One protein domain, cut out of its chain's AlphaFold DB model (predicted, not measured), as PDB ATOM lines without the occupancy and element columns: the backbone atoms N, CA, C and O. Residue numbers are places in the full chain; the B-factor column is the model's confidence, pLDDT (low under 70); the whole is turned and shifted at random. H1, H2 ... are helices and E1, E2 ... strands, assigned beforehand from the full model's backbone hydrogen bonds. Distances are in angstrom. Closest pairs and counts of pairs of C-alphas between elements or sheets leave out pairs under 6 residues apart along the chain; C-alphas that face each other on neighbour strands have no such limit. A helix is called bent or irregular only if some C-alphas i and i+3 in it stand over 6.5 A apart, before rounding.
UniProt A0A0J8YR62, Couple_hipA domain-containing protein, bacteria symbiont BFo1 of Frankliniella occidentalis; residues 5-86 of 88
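Overview. This is residues 5 to 86 of the 88 residues of the protein "Couple_hipA domain-containing protein" of bacteria symbiont BFo1 of Frankliniella occidentalis (UniProt A0A0J8YR62). A small sheet of three antiparallel strands, E1 to E3, is crossed on one face by a single long helix, H2, whose last part sticks out beyond the sheet as an arm: residues 75 to 86 stand free. The short helix H1 sits at one end of the sheet, and a long unnamed stretch, residues 35 to 59, leads from it to H2. The printed part has 82 residues, with three named strands and two named helices in the order E1, E2, E3, H1, H2; the sheet's order is E1 - E2 - E3 and the class is mixed, helices and strands. The whole is compact, with a radius of gyration of the C-alphas of 13.6 A, and spans 42 by 30 by 19 A.

Along the chain. E1, residues 5 to 10, begins at C-alpha 5 (237.475, 234.072, -41.966) and is 16.6 A long. E2, residues 13 to 21, is the longest strand at 24.8 A, and E3, residues 24 to 29, measures 16.9 A. H1, residues 31 to 34, measures 5.0 A. H2, residues 60 to 84, runs 36.0 A from C-alpha 60 (235.249, 253.095, -35.027) to C-alpha 84 (240.542, 218.787, -25.401). H2 is irregular, but only just: C-alphas 63 and 66 are 6.6 A apart.

Arrangement. E1, E2 and E3 form a meander, each strand the antiparallel neighbour of the one before. E1 and E2 are a hairpin at 155 degrees, with N 6 and O 18 at 2.8 A and N 15 and O 8 at 2.9 A, within hydrogen-bond range. E2 and E3 are a hairpin at 157 degrees, with N 19 and O 26 at 2.8 A. E1 and E3 are the edge strands. The sheet is strongly twisted, only just, with C-alphas up to 4.4 A off its best plane. H2 is on one face of the sheet, which gives two layers, helix over sheet. Its height over the sheet is 9.2 A, and it runs across the strands, at 82 degrees to E3 on the local plane. The closest C-alphas of E3 and H2 are those of Pro 25 and Asp 63, 6.4 A apart. E1 and H2 are near each other, with 5 pairs of C-alphas within 10 A. H1 is on the sheet but over none of its strands; the closest C-alphas of E2 and H1 are those of Leu 15 and Trp 33, 5.5 A apart. H1 and H2 are apart. In H2, 18 of 21 O i to N i+4 pairs are within hydrogen-bond range; H1 is too short for such a pair.

Size, cuts and confidence. The two C-alphas farthest apart are those of Thr 52 and Gly 86, 42.5 A. Without the stretch that stands free, the body spans 32 by 25 by 19 A. The printed part has no cut; the link from H1 to H2, 25 residues, is long, and the other three are tight. The mean pLDDT of the printed part is 70.7, and it is under 70 at residues 44 to 68, 70 to 71, 77 and 86.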
ATOM      1  N   ARG A   5     238.941 234.124 -41.992       83.75
ATOM      2  CA  ARG A   5     237.475 234.072 -41.966       83.75
ATOM      3  C   ARG A   5     237.011 233.197 -40.808       83.75
ATOM      4  O   ARG A   5     237.504 232.083 -40.646       83.75
ATOM      5  N   LEU A   6     236.056 233.703 -40.037       85.62
ATOM      6  CA  LEU A   6     235.357 232.979 -38.982       85.62
ATOM      7  C   LEU A   6     233.874 232.918 -39.335       85.62
ATOM      8  O   LEU A   6     233.254 233.948 -39.590       85.62
ATOM      9  N   TYR A   7     233.310 231.713 -39.349       86.81
ATOM     10  CA  TYR A   7     231.872 231.521 -39.508       86.81
ATOM     11  C   TYR A   7     231.200 231.608 -38.141       86.81
ATOM     12  O   TYR A   7     231.594 230.918 -37.201       86.81
ATOM     13  N   CYS A   8     230.192 232.465 -38.033       83.94
ATOM     14  CA  CYS A   8     229.459 232.709 -36.804       83.94
ATOM     15  C   CYS A   8     228.100 232.009 -36.858       83.94
ATOM     16  O   CYS A   8     227.379 232.089 -37.854       83.94
ATOM     17  N   PHE A   9     227.743 231.357 -35.755       84.75
ATOM     18  CA  PHE A   9     226.481 230.646 -35.581       84.75
ATOM     19  C   PHE A   9     225.810 231.109 -34.290       84.75
ATOM     20  O   PHE A   9     226.487 231.440 -33.316       84.75
ATOM     21  N   MET A  10     224.479 231.108 -34.271       83.25
ATOM     22  CA  MET A  10     223.682 231.361 -33.075       83.25
ATOM     23  C   MET A  10     222.592 230.296 -32.977       83.25
ATOM     24  O   MET A  10     221.702 230.252 -33.821       83.25
ATOM     25  N   ASN A  11     222.659 229.446 -31.945       80.50
ATOM     26  CA  ASN A  11     221.739 228.315 -31.750       80.50
ATOM     27  C   ASN A  11     221.625 227.428 -33.006       80.50
ATOM     28  O   ASN A  11     220.533 227.250 -33.543       80.50
ATOM     29  N   ASP A  12     222.771 226.969 -33.520       82.75
ATOM     30  CA  ASP A  12     222.907 226.125 -34.722       82.75
ATOM     31  C   ASP A  12     222.469 226.764 -36.050       82.75
ATOM     32  O   ASP A  12     222.640 226.174 -37.118       82.75
ATOM     33  N   LEU A  13     221.971 228.002 -36.024       80.81
ATOM     34  CA  LEU A  13     221.650 228.755 -37.227       80.81
ATOM     35  C   LEU A  13     222.857 229.585 -37.681       80.81
ATOM     36  O   LEU A  13     223.493 230.251 -36.856       80.81
ATOM     37  N   PRO A  14     223.174 229.579 -38.986       86.94
ATOM     38  CA  PRO A  14     224.241 230.400 -39.535       86.94
ATOM     39  C   PRO A  14     223.854 231.869 -39.399       86.94
ATOM     40  O   PRO A  14     222.835 232.300 -39.937       86.94
ATOM     41  N   LEU A  15     224.663 232.618 -38.656       87.94
ATOM     42  CA  LEU A  15     224.453 234.036 -38.386       87.94
ATOM     43  C   LEU A  15     225.127 234.902 -39.450       87.94
ATOM     44  O   LEU A  15     224.559 235.899 -39.891       87.94
ATOM     45  N   GLY A  16     226.353 234.545 -39.834       88.69
ATOM     46  CA  GLY A  16     227.171 235.339 -40.740       88.69
ATOM     47  C   GLY A  16     228.643 234.951 -40.716       88.69
ATOM     48  O   GLY A  16     229.027 233.941 -40.128       88.69
ATOM     49  N   GLU A  17     229.476 235.773 -41.339       87.75
ATOM     50  CA  GLU A  17     230.925 235.614 -41.360       87.75
ATOM     51  C   GLU A  17     231.642 236.884 -40.897       87.75
ATOM     52  O   GLU A  17     231.290 237.997 -41.286       87.75
ATOM     53  N   LEU A  18     232.672 236.700 -40.071       84.62
ATOM     54  CA  LEU A  18     233.645 237.726 -39.721       84.62
ATOM     55  C   LEU A  18     234.890 237.508 -40.581       84.62
ATOM     56  O   LEU A  18     235.540 236.463 -40.495       84.62
ATOM     57  N   THR A  19     235.248 238.492 -41.396       84.12
ATOM     58  CA  THR A  19     236.479 238.482 -42.183       84.12
ATOM     59  C   THR A  19     237.456 239.519 -41.662       84.12
ATOM     60  O   THR A  19     237.069 240.631 -41.327       84.12
ATOM     61  N   ARG A  20     238.742 239.176 -41.619       77.31
ATOM     62  CA  ARG A  20     239.818 240.117 -41.308       77.31
ATOM     63  C   ARG A  20     240.657 240.353 -42.553       77.31
ATOM     64  O   ARG A  20     241.313 239.430 -43.041       77.31
ATOM     65  N   ASN A  21     240.656 241.590 -43.041       77.94
ATOM     66  CA  ASN A  21     241.458 242.017 -44.183       77.94
ATOM     67  C   ASN A  21     242.420 243.130 -43.747       77.94
ATOM     68  O   ASN A  21     241.989 244.182 -43.284       77.94
ATOM     69  N   ASN A  22     243.730 242.888 -43.851       77.69
ATOM     70  CA  ASN A  22     244.782 243.829 -43.435       77.69
ATOM     71  C   ASN A  22     244.578 244.402 -42.018       77.69
ATOM     72  O   ASN A  22     244.722 245.598 -41.783       77.69
ATOM     73  N   GLY A  23     244.200 243.540 -41.072       73.31
ATOM     74  CA  GLY A  23     243.966 243.923 -39.680       73.31
ATOM     75  C   GLY A  23     242.574 244.489 -39.396       73.31
ATOM     76  O   GLY A  23     242.178 244.450 -38.236       73.31
ATOM     77  N   ARG A  24     241.821 244.912 -40.420       75.69
ATOM     78  CA  ARG A  24     240.460 245.448 -40.285       75.69
ATOM     79  C   ARG A  24     239.424 244.319 -40.270       75.69
ATOM     80  O   ARG A  24     239.390 243.541 -41.232       75.69
ATOM     81  N   PRO A  25     238.628 244.178 -39.199       77.06
ATOM     82  CA  PRO A  25     237.523 243.234 -39.160       77.06
ATOM     83  C   PRO A  25     236.315 243.779 -39.937       77.06
ATOM     84  O   PRO A  25     236.012 244.965 -39.910       77.06
ATOM     85  N   SER A  26     235.594 242.902 -40.619       79.62
ATOM     86  CA  SER A  26     234.309 243.202 -41.248       79.62
ATOM     87  C   SER A  26     233.365 242.027 -41.047       79.62
ATOM     88  O   SER A  26     233.791 240.872 -41.069       79.62
ATOM     89  N   PHE A  27     232.086 242.314 -40.817       82.31
ATOM     90  CA  PHE A  27     231.075 241.299 -40.538       82.31
ATOM     91  C   PHE A  27     229.974 241.332 -41.594       82.31
ATOM     92  O   PHE A  27     229.451 242.398 -41.920       82.31
ATOM     93  N   GLN A  28     229.596 240.163 -42.101       85.12
ATOM     94  CA  GLN A  28     228.516 240.000 -43.062       85.12
ATOM     95  C   GLN A  28     227.491 239.002 -42.528       85.12
ATOM     96  O   GLN A  28     227.825 237.850 -42.273       85.12
ATOM     97  N   TYR A  29     226.236 239.432 -42.386       85.19
ATOM     98  CA  TYR A  29     225.141 238.544 -41.996       85.19
ATOM     99  C   TYR A  29     224.812 237.530 -43.097       85.19
ATOM    100  O   TYR A  29     224.827 237.855 -44.287       85.19
ATOM    101  N   ASP A  30     224.451 236.315 -42.690       86.25
ATOM    102  CA  ASP A  30     223.882 235.311 -43.581       86.25
ATOM    103  C   ASP A  30     222.459 235.753 -43.982       86.25
ATOM    104  O   ASP A  30     221.647 236.083 -43.110       86.25
ATOM    105  N   PRO A  31     222.103 235.756 -45.279       83.12
ATOM    106  CA  PRO A  31     220.762 236.133 -45.723       83.12
ATOM    107  C   PRO A  31     219.644 235.323 -45.056       83.12
ATOM    108  O   PRO A  31     218.565 235.858 -44.808       83.12
ATOM    109  N   ARG A  32     219.897 234.052 -44.721       83.56
ATOM    110  CA  ARG A  32     218.929 233.187 -44.031       83.56
ATOM    111  C   ARG A  32     218.683 233.644 -42.599       83.56
ATOM    112  O   ARG A  32     217.566 233.511 -42.110       83.56
ATOM    113  N   TRP A  33     219.698 234.208 -41.940       85.19
ATOM    114  CA  TRP A  33     219.528 234.832 -40.631       85.19
ATOM    115  C   TRP A  33     218.645 236.071 -40.731       85.19
ATOM    116  O   TRP A  33     217.701 236.206 -39.963       85.19
ATOM    117  N   LEU A  34     218.901 236.931 -41.722       81.75
ATOM    118  CA  LEU A  34     218.124 238.156 -41.946       81.75
ATOM    119  C   LEU A  34     216.650 237.883 -42.275       81.75
ATOM    120  O   LEU A  34     215.783 238.677 -41.925       81.75
ATOM    121  N   GLN A  35     216.366 236.767 -42.945       80.75
ATOM    122  CA  GLN A  35     215.007 236.338 -43.286       80.75
ATOM    123  C   GLN A  35     214.322 235.547 -42.160       80.75
ATOM    124  O   GLN A  35     213.125 235.274 -42.238       80.75
ATOM    125  N   SER A  36     215.060 235.155 -41.117       77.38
ATOM    126  CA  SER A  36     214.506 234.399 -39.999       77.38
ATOM    127  C   SER A  36     213.614 235.294 -39.132       77.38
ATOM    128  O   SER A  36     214.027 236.395 -38.775       77.38
ATOM    129  N   PRO A  37     212.452 234.807 -38.657       76.12
ATOM    130  CA  PRO A  37     211.643 235.518 -37.660       76.12
ATOM    131  C   PRO A  37     212.397 235.793 -36.349       76.12
ATOM    132  O   PRO A  37     212.000 236.645 -35.560       76.12
ATOM    133  N   ARG A  38     213.472 235.036 -36.095       74.62
ATOM    134  CA  ARG A  38     214.355 235.181 -34.928       74.62
ATOM    135  C   ARG A  38     215.643 235.942 -35.261       74.62
ATOM    136  O   ARG A  38     216.498 236.077 -34.392       74.62
ATOM    137  N   GLY A  39     215.786 236.401 -36.505       71.00
ATOM    138  CA  GLY A  39     216.936 237.138 -36.999       71.00
ATOM    139  C   GLY A  39     217.057 238.485 -36.307       71.00
ATOM    140  O   GLY A  39     216.305 239.409 -36.600       71.00
ATOM    141  N   GLN A  40     217.995 238.597 -35.373       75.81
ATOM    142  CA  GLN A  40     218.296 239.849 -34.683       75.81
ATOM    143  C   GLN A  40     219.705 240.332 -35.005       75.81
ATOM    144  O   GLN A  40     220.571 239.562 -35.426       75.81
ATOM    145  N   ALA A  41     219.928 241.627 -34.794       74.81
ATOM    146  CA  ALA A  41     221.261 242.202 -34.827       74.81
ATOM    147  C   ALA A  41     222.162 241.487 -33.806       74.81
ATOM    148  O   ALA A  41     221.766 241.303 -32.657       74.81
ATOM    149  N   LEU A  42     223.388 241.141 -34.198       73.69
ATOM    150  CA  LEU A  42     224.425 240.669 -33.279       73.69
ATOM    151  C   LEU A  42     224.776 241.744 -32.234       73.69
ATOM    152  O   LEU A  42     225.127 241.426 -31.103       73.69
ATOM    153  N   SER A  43     224.679 243.019 -32.614       72.88
ATOM    154  CA  SER A  43     224.870 244.178 -31.742       72.88
ATOM    155  C   SER A  43     224.049 245.355 -32.266       72.88
ATOM    156  O   SER A  43     223.849 245.473 -33.475       72.88
ATOM    157  N   ALA A  44     223.650 246.279 -31.391       67.69
ATOM    158  CA  ALA A  44     223.059 247.557 -31.801       67.69
ATOM    159  C   ALA A  44     223.991 248.365 -32.730       67.69
ATOM    160  O   ALA A  44     223.521 249.114 -33.580       67.69
ATOM    161  N   SER A  45     225.310 248.165 -32.609       68.38
ATOM    162  CA  SER A  45     226.328 248.752 -33.494       68.38
ATOM    163  C   SER A  45     226.504 248.021 -34.834       68.38
ATOM    164  O   SER A  45     227.230 248.504 -35.697       68.38
ATOM    165  N   LEU A  46     225.831 246.881 -35.028       68.94
ATOM    166  CA  LEU A  46     225.782 246.120 -36.277       68.94
ATOM    167  C   LEU A  46     224.329 245.845 -36.674       68.94
ATOM    168  O   LEU A  46     223.881 244.693 -36.607       68.94
ATOM    169  N   PRO A  47     223.558 246.859 -37.083       68.75
ATOM    170  CA  PRO A  47     222.198 246.618 -37.528       68.75
ATOM    171  C   PRO A  47     222.193 245.637 -38.717       68.75
ATOM    172  O   PRO A  47     223.089 245.699 -39.564       68.75
ATOM    173  N   PRO A  48     221.208 244.725 -38.795       63.91
ATOM    174  CA  PRO A  48     221.027 243.821 -39.921       63.91
ATOM    175  C   PRO A  48     220.748 244.654 -41.173       63.91
ATOM    176  O   PRO A  48     219.623 245.079 -41.417       63.91
ATOM    177  N   GLN A  49     221.790 244.961 -41.940       61.09
ATOM    178  CA  GLN A  49     221.651 245.718 -43.175       61.09
ATOM    179  C   GLN A  49     221.516 244.735 -44.330       61.09
ATOM    180  O   GLN A  49     222.386 243.888 -44.547       61.09
ATOM    181  N   THR A  50     220.414 244.857 -45.067       47.78
ATOM    182  CA  THR A  50     220.202 244.187 -46.347       47.78
ATOM    183  C   THR A  50     221.353 244.574 -47.266       47.78
ATOM    184  O   THR A  50     221.409 245.701 -47.743       47.78
ATOM    185  N   VAL A  51     222.311 243.657 -47.413       45.16
ATOM    186  CA  VAL A  51     223.205 243.480 -48.563       45.16
ATOM    187  C   VAL A  51     223.482 244.791 -49.311       45.16
ATOM    188  O   VAL A  51     222.715 245.091 -50.211       45.16
ATOM    189  N   THR A  52     224.507 245.580 -48.939       36.97
ATOM    190  CA  THR A  52     225.338 246.407 -49.869       36.97
ATOM    191  C   THR A  52     226.407 247.259 -49.151       36.97
ATOM    192  O   THR A  52     227.464 247.466 -49.728       36.97
ATOM    193  N   ASN A  53     226.249 247.686 -47.889       37.66
ATOM    194  CA  ASN A  53     227.157 248.705 -47.302       37.66
ATOM    195  C   ASN A  53     227.980 248.282 -46.066       37.66
ATOM    196  O   ASN A  53     228.429 249.131 -45.298       37.66
ATOM    197  N   ALA A  54     228.257 246.987 -45.874       42.19
ATOM    198  CA  ALA A  54     229.107 246.523 -44.762       42.19
ATOM    199  C   ALA A  54     230.616 246.819 -44.951       42.19
ATOM    200  O   ALA A  54     231.417 246.522 -44.069       42.19
ATOM    201  N   LEU A  55     231.014 247.402 -46.089       40.66
ATOM    202  CA  LEU A  55     232.405 247.778 -46.373       40.66
ATOM    203  C   LEU A  55     232.793 249.177 -45.864       40.66
ATOM    204  O   LEU A  55     233.977 249.505 -45.893       40.66
ATOM    205  N   THR A  56     231.845 249.985 -45.370       42.88
ATOM    206  CA  THR A  56     232.118 251.410 -45.077       42.88
ATOM    207  C   THR A  56     231.609 251.892 -43.716       42.88
ATOM    208  O   THR A  56     231.890 253.020 -43.329       42.88
ATOM    209  N   LEU A  57     230.885 251.062 -42.959       43.75
ATOM    210  CA  LEU A  57     230.297 251.455 -41.673       43.75
ATOM    211  C   LEU A  57     230.587 250.425 -40.574       43.75
ATOM    212  O   LEU A  57     229.689 250.024 -39.842       43.75
ATOM    213  N   THR A  58     231.844 250.008 -40.408       49.16
ATOM    214  CA  THR A  58     232.276 249.718 -39.038       49.16
ATOM    215  C   THR A  58     232.485 251.080 -38.385       49.16
ATOM    216  O   THR A  58     233.448 251.788 -38.669       49.16
ATOM    217  N   ALA A  59     231.515 251.522 -37.578       49.34
ATOM    218  CA  ALA A  59     231.763 252.641 -36.675       49.34
ATOM    219  C   ALA A  59     233.072 252.344 -35.912       49.34
ATOM    220  O   ALA A  59     233.289 251.181 -35.548       49.34
ATOM    221  N   PRO A  60     233.959 253.327 -35.682       53.94
ATOM    222  CA  PRO A  60     235.249 253.095 -35.027       53.94
ATOM    223  C   PRO A  60     235.116 252.378 -33.668       53.94
ATOM    224  O   PRO A  60     236.031 251.666 -33.255       53.94
ATOM    225  N   GLU A  61     233.966 252.484 -32.996       46.97
ATOM    226  CA  GLU A  61     233.668 251.721 -31.779       46.97
ATOM    227  C   GLU A  61     233.430 250.213 -32.003       46.97
ATOM    228  O   GLU A  61     233.794 249.404 -31.144       46.97
ATOM    229  N   PHE A  62     232.856 249.808 -33.144       53.16
ATOM    230  CA  PHE A  62     232.646 248.393 -33.473       53.16
ATOM    231  C   PHE A  62     233.976 247.662 -33.689       53.16
ATOM    232  O   PHE A  62     234.175 246.570 -33.145       53.16
ATOM    233  N   ASP A  63     234.882 248.298 -34.440       57.47
ATOM    234  CA  ASP A  63     236.182 247.742 -34.831       57.47
ATOM    235  C   ASP A  63     237.021 247.347 -33.612       57.47
ATOM    236  O   ASP A  63     237.728 246.341 -33.640       57.47
ATOM    237  N   ARG A  64     236.911 248.112 -32.518       58.22
ATOM    238  CA  ARG A  64     237.760 247.921 -31.346       58.22
ATOM    239  C   ARG A  64     237.166 246.999 -30.289       58.22
ATOM    240  O   ARG A  64     237.869 246.129 -29.813       58.22
ATOM    241  N   GLN A  65     235.915 247.176 -29.863       59.28
ATOM    242  CA  GLN A  65     235.427 246.418 -28.698       59.28
ATOM    243  C   GLN A  65     234.744 245.110 -29.081       59.28
ATOM    244  O   GLN A  65     235.044 244.062 -28.515       59.28
ATOM    245  N   VAL A  66     233.828 245.147 -30.047       63.25
ATOM    246  CA  VAL A  66     233.014 243.970 -30.381       63.25
ATOM    247  C   VAL A  66     233.800 243.013 -31.272       63.25
ATOM    248  O   VAL A  66     233.833 241.813 -30.995       63.25
ATOM    249  N   GLY A  67     234.496 243.542 -32.284       64.94
ATOM    250  CA  GLY A  67     235.379 242.754 -33.144       64.94
ATOM    251  C   GLY A  67     236.473 242.025 -32.356       64.94
ATOM    252  O   GLY A  67     236.622 240.811 -32.503       64.94
ATOM    253  N   GLU A  68     237.181 242.729 -31.462       68.31
ATOM    254  CA  GLU A  68     238.228 242.117 -30.629       68.31
ATOM    255  C   GLU A  68     237.669 241.074 -29.658       68.31
ATOM    256  O   GLU A  68     238.269 240.010 -29.508       68.31
ATOM    257  N   VAL A  69     236.522 241.326 -29.016       72.06
ATOM    258  CA  VAL A  69     235.925 240.368 -28.068       72.06
ATOM    259  C   VAL A  69     235.476 239.092 -28.777       72.06
ATOM    260  O   VAL A  69     235.758 238.002 -28.280       72.06
ATOM    261  N   ILE A  70     234.837 239.203 -29.946       69.12
ATOM    262  CA  ILE A  70     234.442 238.034 -30.744       69.12
ATOM    263  C   ILE A  70     235.685 237.263 -31.188       69.12
ATOM    264  O   ILE A  70     235.735 236.038 -31.059       69.12
ATOM    265  N   GLN A  71     236.707 237.965 -31.679       67.12
ATOM    266  CA  GLN A  71     237.928 237.327 -32.155       67.12
ATOM    267  C   GLN A  71     238.684 236.631 -31.015       67.12
ATOM    268  O   GLN A  71     239.094 235.481 -31.179       67.12
ATOM    269  N   ARG A  72     238.817 237.283 -29.854       73.81
ATOM    270  CA  ARG A  72     239.448 236.709 -28.660       73.81
ATOM    271  C   ARG A  72     238.674 235.496 -28.156       73.81
ATOM    272  O   ARG A  72     239.269 234.436 -28.009       73.81
ATOM    273  N   GLY A  73     237.358 235.622 -27.978       70.44
ATOM    274  CA  GLY A  73     236.516 234.512 -27.529       70.44
ATOM    275  C   GLY A  73     236.566 233.321 -28.489       70.44
ATOM    276  O   GLY A  73     236.607 232.173 -28.054       70.44
ATOM    277  N   THR A  74     236.650 233.582 -29.798       72.38
ATOM    278  CA  THR A  74     236.816 232.519 -30.798       72.38
ATOM    279  C   THR A  74     238.187 231.853 -30.694       72.38
ATOM    280  O   THR A  74     238.272 230.630 -30.773       72.38
ATOM    281  N   HIS A  75     239.259 232.627 -30.498       73.62
ATOM    282  CA  HIS A  75     240.611 232.086 -30.344       73.62
ATOM    283  C   HIS A  75     240.730 231.222 -29.083       73.62
ATOM    284  O   HIS A  75     241.151 230.073 -29.174       73.62
ATOM    285  N   GLU A  76     240.257 231.722 -27.940       74.38
ATOM    286  CA  GLU A  76     240.247 230.995 -26.665       74.38
ATOM    287  C   GLU A  76     239.431 229.695 -26.758       74.38
ATOM    288  O   GLU A  76     239.852 228.643 -26.267       74.38
ATOM    289  N   ALA A  77     238.269 229.739 -27.422       69.38
ATOM    290  CA  ALA A  77     237.453 228.554 -27.660       69.38
ATOM    291  C   ALA A  77     238.177 227.531 -28.547       69.38
ATOM    292  O   ALA A  77     238.148 226.336 -28.244       69.38
ATOM    293  N   LEU A  78     238.854 227.987 -29.607       73.44
ATOM    294  CA  LEU A  78     239.633 227.132 -30.502       73.44
ATOM    295  C   LEU A  78     240.802 226.469 -29.761       73.44
ATOM    296  O   LEU A  78     240.980 225.259 -29.871       73.44
ATOM    297  N   GLU A  79     241.558 227.232 -28.971       76.06
ATOM    298  CA  GLU A  79     242.656 226.710 -28.150       76.06
ATOM    299  C   GLU A  79     242.156 225.669 -27.145       76.06
ATOM    300  O   GLU A  79     242.745 224.596 -27.000       76.06
ATOM    301  N   LYS A  80     241.032 225.945 -26.473       72.62
ATOM    302  CA  LYS A  80     240.410 224.995 -25.546       72.62
ATOM    303  C   LYS A  80     240.002 223.707 -26.261       72.62
ATOM    304  O   LYS A  80     240.268 222.622 -25.748       72.62
ATOM    305  N   TYR A  81     239.403 223.813 -27.447       70.06
ATOM    306  CA  TYR A  81     239.054 222.654 -28.269       70.06
ATOM    307  C   TYR A  81     240.285 221.855 -28.697       70.06
ATOM    308  O   TYR A  81     240.268 220.633 -28.610       70.06
ATOM    309  N   GLN A  82     241.365 222.516 -29.115       73.56
ATOM    310  CA  GLN A  82     242.609 221.850 -29.510       73.56
ATOM    311  C   GLN A  82     243.252 221.089 -28.344       73.56
ATOM    312  O   GLN A  82     243.712 219.963 -28.535       73.56
ATOM    313  N   ARG A  83     243.213 221.659 -27.131       72.38
ATOM    314  CA  ARG A  83     243.666 220.989 -25.899       72.38
ATOM    315  C   ARG A  83     242.803 219.773 -25.555       72.38
ATOM    316  O   ARG A  83     243.339 218.727 -25.210       72.38
ATOM    317  N   LEU A  84     241.479 219.889 -25.673       71.50
ATOM    318  CA  LEU A  84     240.542 218.787 -25.401       71.50
ATOM    319  C   LEU A  84     240.599 217.677 -26.462       71.50
ATOM    320  O   LEU A  84     240.381 216.515 -26.141       71.50
ATOM    321  N   ALA A  85     240.917 218.021 -27.710       71.31
ATOM    322  CA  ALA A  85     241.042 217.081 -28.821       71.31
ATOM    323  C   ALA A  85     242.377 216.304 -28.836       71.31
ATOM    324  O   ALA A  85     242.660 215.613 -29.813       71.31
ATOM    325  N   GLY A  86     243.204 216.410 -27.786       56.75
ATOM    326  CA  GLY A  86     244.423 215.611 -27.636       56.75
ATOM    327  C   GLY A  86     245.546 215.957 -28.620       56.75
ATOM    328  O   GLY A  86     246.364 215.097 -28.931       56.75
TER     329      GLY A  86